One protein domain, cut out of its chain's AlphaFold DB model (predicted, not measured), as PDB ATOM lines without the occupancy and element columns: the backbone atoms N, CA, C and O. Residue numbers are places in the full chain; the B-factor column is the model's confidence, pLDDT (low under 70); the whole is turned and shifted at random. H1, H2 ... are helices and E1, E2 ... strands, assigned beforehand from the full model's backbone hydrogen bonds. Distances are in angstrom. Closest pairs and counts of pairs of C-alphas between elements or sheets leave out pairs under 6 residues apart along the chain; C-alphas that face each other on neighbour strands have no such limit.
ATOM      1  N   MET A  22      26.773  27.548 -48.850       95.19
ATOM      2  CA  MET A  22      26.228  28.288 -47.723       95.19
ATOM      3  C   MET A  22      26.332  27.417 -46.479       95.19
ATOM      4  O   MET A  22      25.939  26.251 -46.524       95.19
ATOM      5  N   ALA A  23      26.828  27.975 -45.384       95.94
ATOM      6  CA  ALA A  23      26.788  27.318 -44.084       95.94
ATOM      7  C   ALA A  23      25.505  27.734 -43.360       95.94
ATOM      8  O   ALA A  23      25.235  28.930 -43.283       95.94
ATOM      9  N   ILE A  24      24.742  26.781 -42.829       95.56
ATOM     10  CA  ILE A  24      23.604  27.045 -41.941       95.56
ATOM     11  C   ILE A  24      23.794  26.248 -40.654       95.56
ATOM     12  O   ILE A  24      24.080  25.050 -40.687       95.56
ATOM     13  N   VAL A  25      23.623  26.926 -39.524       94.94
ATOM     14  CA  VAL A  25      23.531  26.343 -38.192       94.94
ATOM     15  C   VAL A  25      22.196  26.758 -37.600       94.94
ATOM     16  O   VAL A  25      21.925  27.933 -37.381       94.94
ATOM     17  N   GLU A  26      21.360  25.776 -37.325       93.19
ATOM     18  CA  GLU A  26      20.031  25.964 -36.786       93.19
ATOM     19  C   GLU A  26      19.948  25.358 -35.385       93.19
ATOM     20  O   GLU A  26      20.368  24.224 -35.149       93.19
ATOM     21  N   ILE A  27      19.390  26.116 -34.445       92.56
ATOM     22  CA  ILE A  27      19.150  25.680 -33.075       92.56
ATOM     23  C   ILE A  27      17.641  25.607 -32.866       92.56
ATOM     24  O   ILE A  27      16.963  26.635 -32.859       92.56
ATOM     25  N   ARG A  28      17.114  24.396 -32.661       90.38
ATOM     26  CA  ARG A  28      15.698  24.150 -32.339       90.38
ATOM     27  C   ARG A  28      15.607  23.343 -31.059       90.38
ATOM     28  O   ARG A  28      16.172  22.260 -30.967       90.38
ATOM     29  N   ASN A  29      14.910  23.861 -30.047       86.19
ATOM     30  CA  ASN A  29      14.757  23.189 -28.745       86.19
ATOM     31  C   ASN A  29      16.083  22.746 -28.085       86.19
ATOM     32  O   ASN A  29      16.121  21.777 -27.329       86.19
ATOM     33  N   GLY A  30      17.173  23.474 -28.347       82.00
ATOM     34  CA  GLY A  30      18.513  23.157 -27.840       82.00
ATOM     35  C   GLY A  30      19.253  22.056 -28.606       82.00
ATOM     36  O   GLY A  30      20.399  21.767 -28.265       82.00
ATOM     37  N   GLU A  31      18.643  21.479 -29.640       87.62
ATOM     38  CA  GLU A  31      19.321  20.633 -30.618       87.62
ATOM     39  C   GLU A  31      19.939  21.509 -31.709       87.62
ATOM     40  O   GLU A  31      19.334  22.491 -32.140       87.62
ATOM     41  N   VAL A  32      21.158  21.158 -32.125       89.62
ATOM     42  CA  VAL A  32      21.908  21.879 -33.158       89.62
ATOM     43  C   VAL A  32      21.932  21.052 -34.434       89.62
ATOM     44  O   VAL A  32      22.406  19.914 -34.431       89.62
ATOM     45  N   PHE A  33      21.474  21.655 -35.523       91.31
ATOM     46  CA  PHE A  33      21.510  21.122 -36.878       91.31
ATOM     47  C   PHE A  33      22.462  21.989 -37.697       91.31
ATOM     48  O   PHE A  33      22.330  23.207 -37.708       91.31
ATOM     49  N   ALA A  34      23.464  21.390 -38.336       92.56
ATOM     50  CA  ALA A  34      24.498  22.129 -39.056       92.56
ATOM     51  C   ALA A  34      24.727  21.502 -40.431       92.56
ATOM     52  O   ALA A  34      25.041  20.313 -40.523       92.56
ATOM     53  N   GLU A  35      24.574  22.295 -41.489       93.69
ATOM     54  CA  GLU A  35      24.561  21.810 -42.869       93.69
ATOM     55  C   GLU A  35      25.257  22.781 -43.832       93.69
ATOM     56  O   GLU A  35      25.196  24.003 -43.682       93.69
ATOM     57  N   CYS A  36      25.902  22.221 -44.858       94.44
ATOM     58  CA  CYS A  36      26.392  22.976 -46.007       94.44
ATOM     59  C   CYS A  36      25.409  22.814 -47.169       94.44
ATOM     60  O   CYS A  36      25.076  21.691 -47.551       94.44
ATOM     61  N   HIS A  37      24.988  23.921 -47.774       95.12
ATOM     62  CA  HIS A  37      24.067  23.914 -48.905       95.12
ATOM     63  C   HIS A  37      24.756  24.358 -50.192       95.12
ATOM     64  O   HIS A  37      25.290  25.465 -50.290       95.12
ATOM     65  N   ASP A  38      24.682  23.502 -51.211       94.19
ATOM     66  CA  ASP A  38      25.124  23.831 -52.560       94.19
ATOM     67  C   ASP A  38      24.136  24.759 -53.263       94.19
ATOM     68  O   ASP A  38      22.918  24.551 -53.252       94.19
ATOM     69  N   GLN A  39      24.682  25.738 -53.981       90.88
ATOM     70  CA  GLN A  39      23.889  26.616 -54.827       90.88
ATOM     71  C   GLN A  39      23.187  25.824 -55.952       90.88
ATOM     72  O   GLN A  39      23.831  25.049 -56.687       90.88
ATOM     73  N   PRO A  40      21.883  26.062 -56.190       91.88
ATOM     74  CA  PRO A  40      21.174  25.518 -57.335       91.88
ATOM     75  C   PRO A  40      21.853  25.910 -58.648       91.88
ATOM     76  O   PRO A  40      22.425  26.992 -58.787       91.88
ATOM     77  N   SER A  41      21.745  25.050 -59.662       90.50
ATOM     78  CA  SER A  41      22.371  25.295 -60.969       90.50
ATOM     79  C   SER A  41      21.914  26.604 -61.624       90.50
ATOM     80  O   SER A  41      22.696  27.227 -62.331       90.50
ATOM     81  N   LYS A  42      20.672  27.040 -61.373       92.00
ATOM     82  CA  LYS A  42      20.143  28.325 -61.856       92.00
ATOM     83  C   LYS A  42      20.864  29.527 -61.238       92.00
ATOM     84  O   LYS A  42      21.152  30.467 -61.961       92.00
ATOM     85  N   VAL A  43      21.194  29.466 -59.946       91.19
ATOM     86  CA  VAL A  43      21.956  30.517 -59.248       91.19
ATOM     87  C   VAL A  43      23.381  30.576 -59.798       91.19
ATOM     88  O   VAL A  43      23.845  31.635 -60.201       91.19
ATOM     89  N   ARG A  44      24.040  29.416 -59.933       88.88
ATOM     90  CA  ARG A  44      25.411  29.320 -60.471       88.88
ATOM     91  C   ARG A  44      25.556  29.792 -61.920       88.88
ATOM     92  O   ARG A  44      26.648  30.167 -62.323       88.88
ATOM     93  N   LYS A  45      24.482  29.723 -62.710       89.88
ATOM     94  CA  LYS A  45      24.461  30.128 -64.125       89.88
ATOM     95  C   LYS A  45      24.005  31.572 -64.347       89.88
ATOM     96  O   LYS A  45      24.028  32.013 -65.490       89.88
ATOM     97  N   ALA A  46      23.539  32.267 -63.313       89.75
ATOM     98  CA  ALA A  46      23.193  33.679 -63.408       89.75
ATOM     99  C   ALA A  46      24.463  34.543 -63.355       89.75
ATOM    100  O   ALA A  46      25.485  34.116 -62.819       89.75
ATOM    101  N   PHE A  47      24.394  35.763 -63.892       88.38
ATOM    102  CA  PHE A  47      25.532  36.684 -63.957       88.38
ATOM    103  C   PHE A  47      25.125  38.107 -63.565       88.38
ATOM    104  O   PHE A  47      23.961  38.489 -63.695       88.38
ATOM    105  N   GLY A  48      26.092  38.899 -63.096       87.50
ATOM    106  CA  GLY A  48      25.867  40.291 -62.692       87.50
ATOM    107  C   GLY A  48      24.817  40.420 -61.585       87.50
ATOM    108  O   GLY A  48      24.733  39.578 -60.690       87.50
ATOM    109  N   ASP A  49      23.980  41.452 -61.672       86.50
ATOM    110  CA  ASP A  49      22.956  41.758 -60.661       86.50
ATOM    111  C   ASP A  49      21.907  40.645 -60.507       86.50
ATOM    112  O   ASP A  49      21.335  40.451 -59.431       86.50
ATOM    113  N   GLU A  50      21.662  39.870 -61.569       89.25
ATOM    114  CA  GLU A  50      20.760  38.722 -61.509       89.25
ATOM    115  C   GLU A  50      21.319  37.624 -60.604       89.25
ATOM    116  O   GLU A  50      20.564  37.030 -59.836       89.25
ATOM    117  N   GLN A  51      22.637  37.397 -60.636       90.94
ATOM    118  CA  GLN A  51      23.286  36.402 -59.785       90.94
ATOM    119  C   GLN A  51      23.135  36.748 -58.308       90.94
ATOM    120  O   GLN A  51      22.749  35.886 -57.521       90.94
ATOM    121  N   ALA A  52      23.396  38.007 -57.944       90.50
ATOM    122  CA  ALA A  52      23.263  38.472 -56.569       90.50
ATOM    123  C   ALA A  52      21.824  38.292 -56.068       90.50
ATOM    124  O   ALA A  52      21.602  37.678 -55.026       90.50
ATOM    125  N   ARG A  53      20.834  38.729 -56.856       93.25
ATOM    126  CA  ARG A  53      19.416  38.566 -56.511       93.25
ATOM    127  C   ARG A  53      19.015  37.094 -56.385       93.25
ATOM    128  O   ARG A  53      18.314  36.732 -55.445       93.25
ATOM    129  N   PHE A  54      19.462  36.238 -57.303       95.12
ATOM    130  CA  PHE A  54      19.151  34.806 -57.274       95.12
ATOM    131  C   PHE A  54      19.762  34.129 -56.049       95.12
ATOM    132  O   PHE A  54      19.096  33.318 -55.409       95.12
ATOM    133  N   LEU A  55      21.005  34.478 -55.712       94.69
ATOM    134  CA  LEU A  55      21.689  33.972 -54.530       94.69
ATOM    135  C   LEU A  55      20.952  34.375 -53.252       94.69
ATOM    136  O   LEU A  55      20.667  33.515 -52.428       94.69
ATOM    137  N   MET A  56      20.608  35.655 -53.114       95.62
ATOM    138  CA  MET A  56      19.900  36.172 -51.943       95.62
ATOM    139  C   MET A  56      18.520  35.527 -51.782       95.62
ATOM    140  O   MET A  56      18.176  35.097 -50.689       95.62
ATOM    141  N   ASN A  57      17.750  35.390 -52.864       97.31
ATOM    142  CA  ASN A  57      16.430  34.761 -52.801       97.31
ATOM    143  C   ASN A  57      16.504  33.264 -52.462       97.31
ATOM    144  O   ASN A  57      15.690  32.781 -51.682       97.31
ATOM    145  N   TRP A  58      17.486  32.539 -53.009       96.31
ATOM    146  CA  TRP A  58      17.732  31.146 -52.625       96.31
ATOM    147  C   TRP A  58      18.176  31.021 -51.164       96.31
ATOM    148  O   TRP A  58      17.713  30.122 -50.466       96.31
ATOM    149  N   ALA A  59      19.056  31.908 -50.698       96.69
ATOM    150  CA  ALA A  59      19.503  31.913 -49.311       96.69
ATOM    151  C   ALA A  59      18.331  32.185 -48.362       96.69
ATOM    152  O   ALA A  59      18.130  31.419 -47.427       96.69
ATOM    153  N   LEU A  60      17.516  33.206 -48.645       97.62
ATOM    154  CA  LEU A  60      16.324  33.531 -47.859       97.62
ATOM    155  C   LEU A  60      15.367  32.341 -47.763       97.62
ATOM    156  O   LEU A  60      14.986  31.994 -46.655       97.62
ATOM    157  N   GLU A  61      15.063  31.659 -48.873       96.69
ATOM    158  CA  GLU A  61      14.220  30.449 -48.850       96.69
ATOM    159  C   GLU A  61      14.765  29.380 -47.892       96.69
ATOM    160  O   GLU A  61      14.011  28.708 -47.193       96.69
ATOM    161  N   ARG A  62      16.090  29.219 -47.830       95.94
ATOM    162  CA  ARG A  62      16.733  28.243 -46.941       95.94
ATOM    163  C   ARG A  62      16.771  28.685 -45.484       95.94
ATOM    164  O   ARG A  62      16.634  27.836 -44.614       95.94
ATOM    165  N   ILE A  63      16.961  29.978 -45.233       95.88
ATOM    166  CA  ILE A  63      17.056  30.562 -43.889       95.88
ATOM    167  C   ILE A  63      15.674  30.641 -43.235       95.88
ATOM    168  O   ILE A  63      15.526  30.288 -42.068       95.88
ATOM    169  N   THR A  64      14.659  31.096 -43.975       94.19
ATOM    170  CA  THR A  64      13.302  31.295 -43.446       94.19
ATOM    171  C   THR A  64      12.421  30.059 -43.610       94.19
ATOM    172  O   THR A  64      11.437  29.898 -42.891       94.19
ATOM    173  N   GLY A  65      12.761  29.169 -44.549       92.06
ATOM    174  CA  GLY A  65      11.921  28.034 -44.932       92.06
ATOM    175  C   GLY A  65      10.701  28.430 -45.771       92.06
ATOM    176  O   GLY A  65       9.843  27.584 -46.026       92.06
ATOM    177  N   GLU A  66      10.602  29.694 -46.190       92.62
ATOM    178  CA  GLU A  66       9.501  30.198 -47.009       92.62
ATOM    179  C   GLU A  66       9.827  30.070 -48.498       92.62
ATOM    180  O   GLU A  66      10.863  30.543 -48.966       92.62
ATOM    181  N   GLU A  67       8.924  29.447 -49.262       93.56
ATOM    182  CA  GLU A  67       9.097  29.270 -50.707       93.56
ATOM    183  C   GLU A  67       9.223  30.622 -51.419       93.56
ATOM    184  O   GLU A  67       8.407  31.529 -51.215       93.56
ATOM    185  N   ARG A  68      10.231  30.751 -52.293       95.00
ATOM    186  CA  ARG A  68      10.537  32.028 -52.936       95.00
ATOM    187  C   ARG A  68      10.942  31.890 -54.396       95.00
ATOM    188  O   ARG A  68      11.699  31.013 -54.801       95.00
ATOM    189  N   SER A  69      10.519  32.849 -55.220       95.56
ATOM    190  CA  SER A  69      11.060  32.979 -56.576       95.56
ATOM    191  C   SER A  69      12.468  33.576 -56.551       95.56
ATOM    192  O   SER A  69      12.704  34.610 -55.928       95.56
ATOM    193  N   LEU A  70      13.390  33.010 -57.338       94.12
ATOM    194  CA  LEU A  70      14.749  33.548 -57.506       94.12
ATOM    195  C   LEU A  70      14.768  35.001 -58.018       94.12
ATOM    196  O   LEU A  70      15.735  35.720 -57.789       94.12
ATOM    197  N   GLY A  71      13.712  35.446 -58.703       93.62
ATOM    198  CA  GLY A  71      13.584  36.811 -59.220       93.62
ATOM    199  C   GLY A  71      12.823  37.778 -58.312       93.62
ATOM    200  O   GLY A  71      12.611  38.919 -58.717       93.62
ATOM    201  N   GLN A  72      12.378  37.340 -57.133       95.31
ATOM    202  CA  GLN A  72      11.581  38.164 -56.225       95.31
ATOM    203  C   GLN A  72      12.375  39.386 -55.735       95.31
ATOM    204  O   GLN A  72      13.598  39.337 -55.588       95.31
ATOM    205  N   SER A  73      11.683  40.504 -55.508       95.06
ATOM    206  CA  SER A  73      12.270  41.682 -54.864       95.06
ATOM    207  C   SER A  73      12.628  41.374 -53.415       95.06
ATOM    208  O   SER A  73      11.886  40.654 -52.755       95.06
ATOM    209  N   ILE A  74      13.720  41.949 -52.922       95.06
ATOM    210  CA  ILE A  74      14.170  41.790 -51.536       95.06
ATOM    211  C   ILE A  74      13.729  43.026 -50.752       95.06
ATOM    212  O   ILE A  74      13.979  44.154 -51.184       95.06
ATOM    213  N   SER A  75      13.018  42.815 -49.648       96.31
ATOM    214  CA  SER A  75      12.586  43.868 -48.734       96.31
ATOM    215  C   SER A  75      13.754  44.352 -47.867       96.31
ATOM    216  O   SER A  75      14.798  43.707 -47.783       96.31
ATOM    217  N   ALA A  76      13.588  45.498 -47.201       96.19
ATOM    218  CA  ALA A  76      14.603  45.998 -46.273       96.19
ATOM    219  C   ALA A  76      14.845  45.026 -45.103       96.19
ATOM    220  O   ALA A  76      15.990  44.771 -44.756       96.19
ATOM    221  N   GLU A  77      13.782  44.426 -44.562       94.69
ATOM    222  CA  GLU A  77      13.861  43.440 -43.475       94.69
ATOM    223  C   GLU A  77      14.599  42.166 -43.913       94.69
ATOM    224  O   GLU A  77      15.475  41.669 -43.214       94.69
ATOM    225  N   GLU A  78      14.312  41.664 -45.112       95.94
ATOM    226  CA  GLU A  78      15.007  40.496 -45.666       95.94
ATOM    227  C   GLU A  78      16.490  40.779 -45.913       95.94
ATOM    228  O   GLU A  78      17.345  39.911 -45.736       95.94
ATOM    229  N   PHE A  79      16.806  42.007 -46.314       95.12
ATOM    230  CA  PHE A  79      18.182  42.437 -46.473       95.12
ATOM    231  C   PHE A  79      18.907  42.546 -45.125       95.12
ATOM    232  O   PHE A  79      20.054  42.117 -45.021       95.12
ATOM    233  N   GLU A  80      18.237  43.047 -44.085       95.19
ATOM    234  CA  GLU A  80      18.766  43.075 -42.717       95.19
ATOM    235  C   GLU A  80      19.059  41.666 -42.191       95.19
ATOM    236  O   GLU A  80      20.119  41.465 -41.603       95.19
ATOM    237  N   ILE A  81      18.192  40.685 -42.473       95.38
ATOM    238  CA  ILE A  81      18.447  39.271 -42.153       95.38
ATOM    239  C   ILE A  81      19.746  38.801 -42.814       95.38
ATOM    240  O   ILE A  81      20.616  38.238 -42.156       95.38
ATOM    241  N   LEU A  82      19.909  39.043 -44.118       95.44
ATOM    242  CA  LEU A  82      21.103  38.612 -44.853       95.44
ATOM    243  C   LEU A  82      22.386  39.278 -44.340       95.44
ATOM    244  O   LEU A  82      23.432  38.632 -44.336       95.44
ATOM    245  N   GLN A  83      22.317  40.540 -43.908       94.38
ATOM    246  CA  GLN A  83      23.462  41.259 -43.342       94.38
ATOM    247  C   GLN A  83      23.795  40.846 -41.908       94.38
ATOM    248  O   GLN A  83      24.969  40.845 -41.538       94.38
ATOM    249  N   SER A  84      22.790  40.524 -41.091       94.81
ATOM    250  CA  SER A  84      23.007  40.095 -39.708       94.81
ATOM    251  C   SER A  84      23.603  38.694 -39.618       94.81
ATOM    252  O   SER A  84      24.136  38.350 -38.563       94.81
ATOM    253  N   GLU A  85      23.499  37.893 -40.689       95.19
ATOM    254  CA  GLU A  85      23.880  36.473 -40.704       95.19
ATOM    255  C   GLU A  85      23.137  35.653 -39.632       95.19
ATOM    256  O   GLU A  85      23.586  34.590 -39.199       95.19
ATOM    257  N   HIS A  86      21.979  36.168 -39.204       95.25
ATOM    258  CA  HIS A  86      21.229  35.693 -38.049       95.25
ATOM    259  C   HIS A  86      19.733  35.930 -38.227       95.25
ATOM    260  O   HIS A  86      19.298  37.060 -38.463       95.25
ATOM    261  N   TYR A  87      18.933  34.883 -38.046       95.88
ATOM    262  CA  TYR A  87      17.478  34.948 -38.106       95.88
ATOM    263  C   TYR A  87      16.847  34.196 -36.935       95.88
ATOM    264  O   TYR A  87      17.217  33.063 -36.638       95.88
ATOM    265  N   GLU A  88      15.872  34.818 -36.278       94.69
ATOM    266  CA  GLU A  88      15.119  34.198 -35.188       94.69
ATOM    267  C   GLU A  88      13.637  34.201 -35.520       94.69
ATOM    268  O   GLU A  88      13.071  35.235 -35.876       94.69
ATOM    269  N   TYR A  89      12.990  33.056 -35.342       92.81
ATOM    270  CA  TYR A  89      11.553  32.938 -35.536       92.81
ATOM    271  C   TYR A  89      10.961  31.869 -34.622       92.81
ATOM    272  O   TYR A  89      11.669  31.089 -33.985       92.81
ATOM    273  N   THR A  90       9.634  31.842 -34.553       91.94
ATOM    274  CA  THR A  90       8.891  30.781 -33.874       91.94
ATOM    275  C   THR A  90       8.280  29.877 -34.933       91.94
ATOM    276  O   THR A  90       7.533  30.354 -35.788       91.94
ATOM    277  N   ASP A  91       8.589  28.581 -34.895       89.56
ATOM    278  CA  ASP A  91       8.028  27.622 -35.843       89.56
ATOM    279  C   ASP A  91       6.515  27.398 -35.623       89.56
ATOM    280  O   ASP A  91       5.905  27.858 -34.651       89.56
ATOM    281  N   SER A  92       5.885  26.631 -36.513       88.00
ATOM    282  CA  SER A  92       4.450  26.308 -36.431       88.00
ATOM    283  C   SER A  92       4.047  25.505 -35.187       88.00
ATOM    284  O   SER A  92       2.857  25.369 -34.900       88.00
ATOM    285  N   ARG A  93       5.016  24.963 -34.442       89.44
ATOM    286  CA  ARG A  93       4.820  24.209 -33.200       89.44
ATOM    287  C   ARG A  93       5.074  25.065 -31.957       89.44
ATOM    288  O   ARG A  93       4.928  24.556 -30.848       89.44
ATOM    289  N   GLY A  94       5.410  26.344 -32.122       89.81
ATOM    290  CA  GLY A  94       5.700  27.256 -31.021       89.81
ATOM    291  C   GLY A  94       7.132  27.156 -30.495       89.81
ATOM    292  O   GLY A  94       7.415  27.722 -29.440       89.81
ATOM    293  N   ASN A  95       8.023  26.439 -31.187       89.50
ATOM    294  CA  ASN A  95       9.422  26.353 -30.793       89.50
ATOM    295  C   ASN A  95      10.171  27.571 -31.304       89.50
ATOM    296  O   ASN A  95      10.007  27.994 -32.448       89.50
ATOM    297  N   GLU A  96      11.044  28.086 -30.459       91.44
ATOM    298  CA  GLU A  96      11.990  29.098 -30.869       91.44
ATOM    299  C   GLU A  96      13.089  28.469 -31.731       91.44
ATOM    300  O   GLU A  96      13.683  27.452 -31.355       91.44
ATOM    301  N   VAL A  97      13.337  29.083 -32.883       92.88
ATOM    302  CA  VAL A  97      14.356  28.683 -33.844       92.88
ATOM    303  C   VAL A  97      15.330  29.834 -34.024       92.88
ATOM    304  O   VAL A  97      14.921  30.966 -34.288       92.88
ATOM    305  N   ILE A  98      16.617  29.529 -33.895       94.62
ATOM    306  CA  ILE A  98      17.709  30.451 -34.205       94.62
ATOM    307  C   ILE A  98      18.469  29.879 -35.393       94.62
ATOM    308  O   ILE A  98      18.874  28.719 -35.351       94.62
ATOM    309  N   VAL A  99      18.663  30.683 -36.429       95.31
ATOM    310  CA  VAL A  99      19.406  30.330 -37.637       95.31
ATOM    311  C   VAL A  99      20.592  31.274 -37.753       95.31
ATOM    312  O   VAL A  99      20.418  32.458 -38.021       95.31
ATOM    313  N   GLU A 100      21.795  30.747 -37.575       95.12
ATOM    314  CA  GLU A 100      23.047  31.427 -37.899       95.12
ATOM    315  C   GLU A 100      23.544  30.904 -39.245       95.12
ATOM    316  O   GLU A 100      23.487  29.701 -39.515       95.12
ATOM    317  N   PHE A 101      24.026  31.778 -40.123       95.00
ATOM    318  CA  PHE A 101      24.417  31.347 -41.462       95.00
ATOM    319  C   PHE A 101      25.557  32.162 -42.053       95.00
ATOM    320  O   PHE A 101      25.858  33.270 -41.634       95.00
ATOM    321  N   ARG A 102      26.195  31.611 -43.085       94.38
ATOM    322  CA  ARG A 102      27.200  32.313 -43.880       94.38
ATOM    323  C   ARG A 102      26.916  32.103 -45.352       94.38
ATOM    324  O   ARG A 102      26.911  30.966 -45.826       94.38
ATOM    325  N   LEU A 103      26.698  33.199 -46.075       93.44
ATOM    326  CA  LEU A 103      26.464  33.155 -47.514       93.44
ATOM    327  C   LEU A 103      27.721  32.682 -48.267       93.44
ATOM    328  O   LEU A 103      28.841  32.973 -47.829       93.44
TER     329      LEU A 103
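What this domain is: This is residues 22 to 103 of the 115 residues of an uncharacterized protein of Rhodobacteraceae bacterium (UniProt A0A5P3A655). Picture a twisted sheet of four antiparallel strands, with the long helix H2 packed by its residues 55 to 64 over one face, while its other end runs out past the sheet to make one end of an elongated body. Little H1 sits beside that outlying part of H2, the link of residues 65 to 75 folds back along H2, and H3 packs near E3 and E4. The printed part has 82 residues, with named elements in the order E1, E2, H1, H2, H3, E3, E4, three helices and four strands, and the sheet order is E2, E1, E4, E3. The class is mixed, helices and strands, and the whole is compact, with a radius of gyration of the C-alphas of 13.0 A and spans of 39 by 25 by 20 A.

Where its parts are: Begin in the sheet at C-alpha 22, (26.228, 28.288, -47.723), where E1, residues 22 to 28, starts its 19.1 A. E2, residues 31 to 38, is the longest strand, 22.9 A. E3 is residues 86 to 90, 13.9 A, and E4 is residues 96 to 102, 20.3 A, ending at C-alpha 102, (27.200, 32.313, -43.880). Find C-alpha 48 at (25.867, 40.291, -62.692); from there H2 runs 24.7 A to residue 64. H1 is residues 41 to 44, 5.1 A, and H3 is residues 76 to 84, 12.2 A.

How they stand to each other: Look first at the inner strands E1 and E4, antiparallel at 164 degrees, with N 25 and O 100 2.8 A apart, within hydrogen-bond range. E1 and E2 form a hairpin at 160 degrees, with N 24 and O 35 at 2.9 A. E3 and E4 form the other hairpin at 158 degrees, with N 87 and O 99 at 2.8 A. H2 is on one face of the sheet, giving two layers, a helix over a sheet; the closest C-alphas of H2 and E4 are those of Ile 63 and Val 99, 6.7 A. H1 is not on the sheet; it touches residues 51 to 58 of H2, closest at the C-alphas of Val 43 and Phe 54, 5.5 A. H2 and H3 only just touch, with 3 pairs of C-alphas within 8 A, the closest Leu 60 and Glu 78 at 7.4 A, and they are about perpendicular at 82 degrees. H3 and E4 are near each other, with 7 pairs of C-alphas within 10 A. Every O i to N i+4 pair is within hydrogen-bond range in H2 and H3; H1 is too short for one.

The domain as a whole: Look to Gly 48 and Gly 94 for the two C-alphas farthest apart, 39.7 A. The link H2 to H3, 11 residues, is long; the other links are tight. The printed part has no cut, and no printed residue is under 70 in pLDDT, with a mean of 93.1.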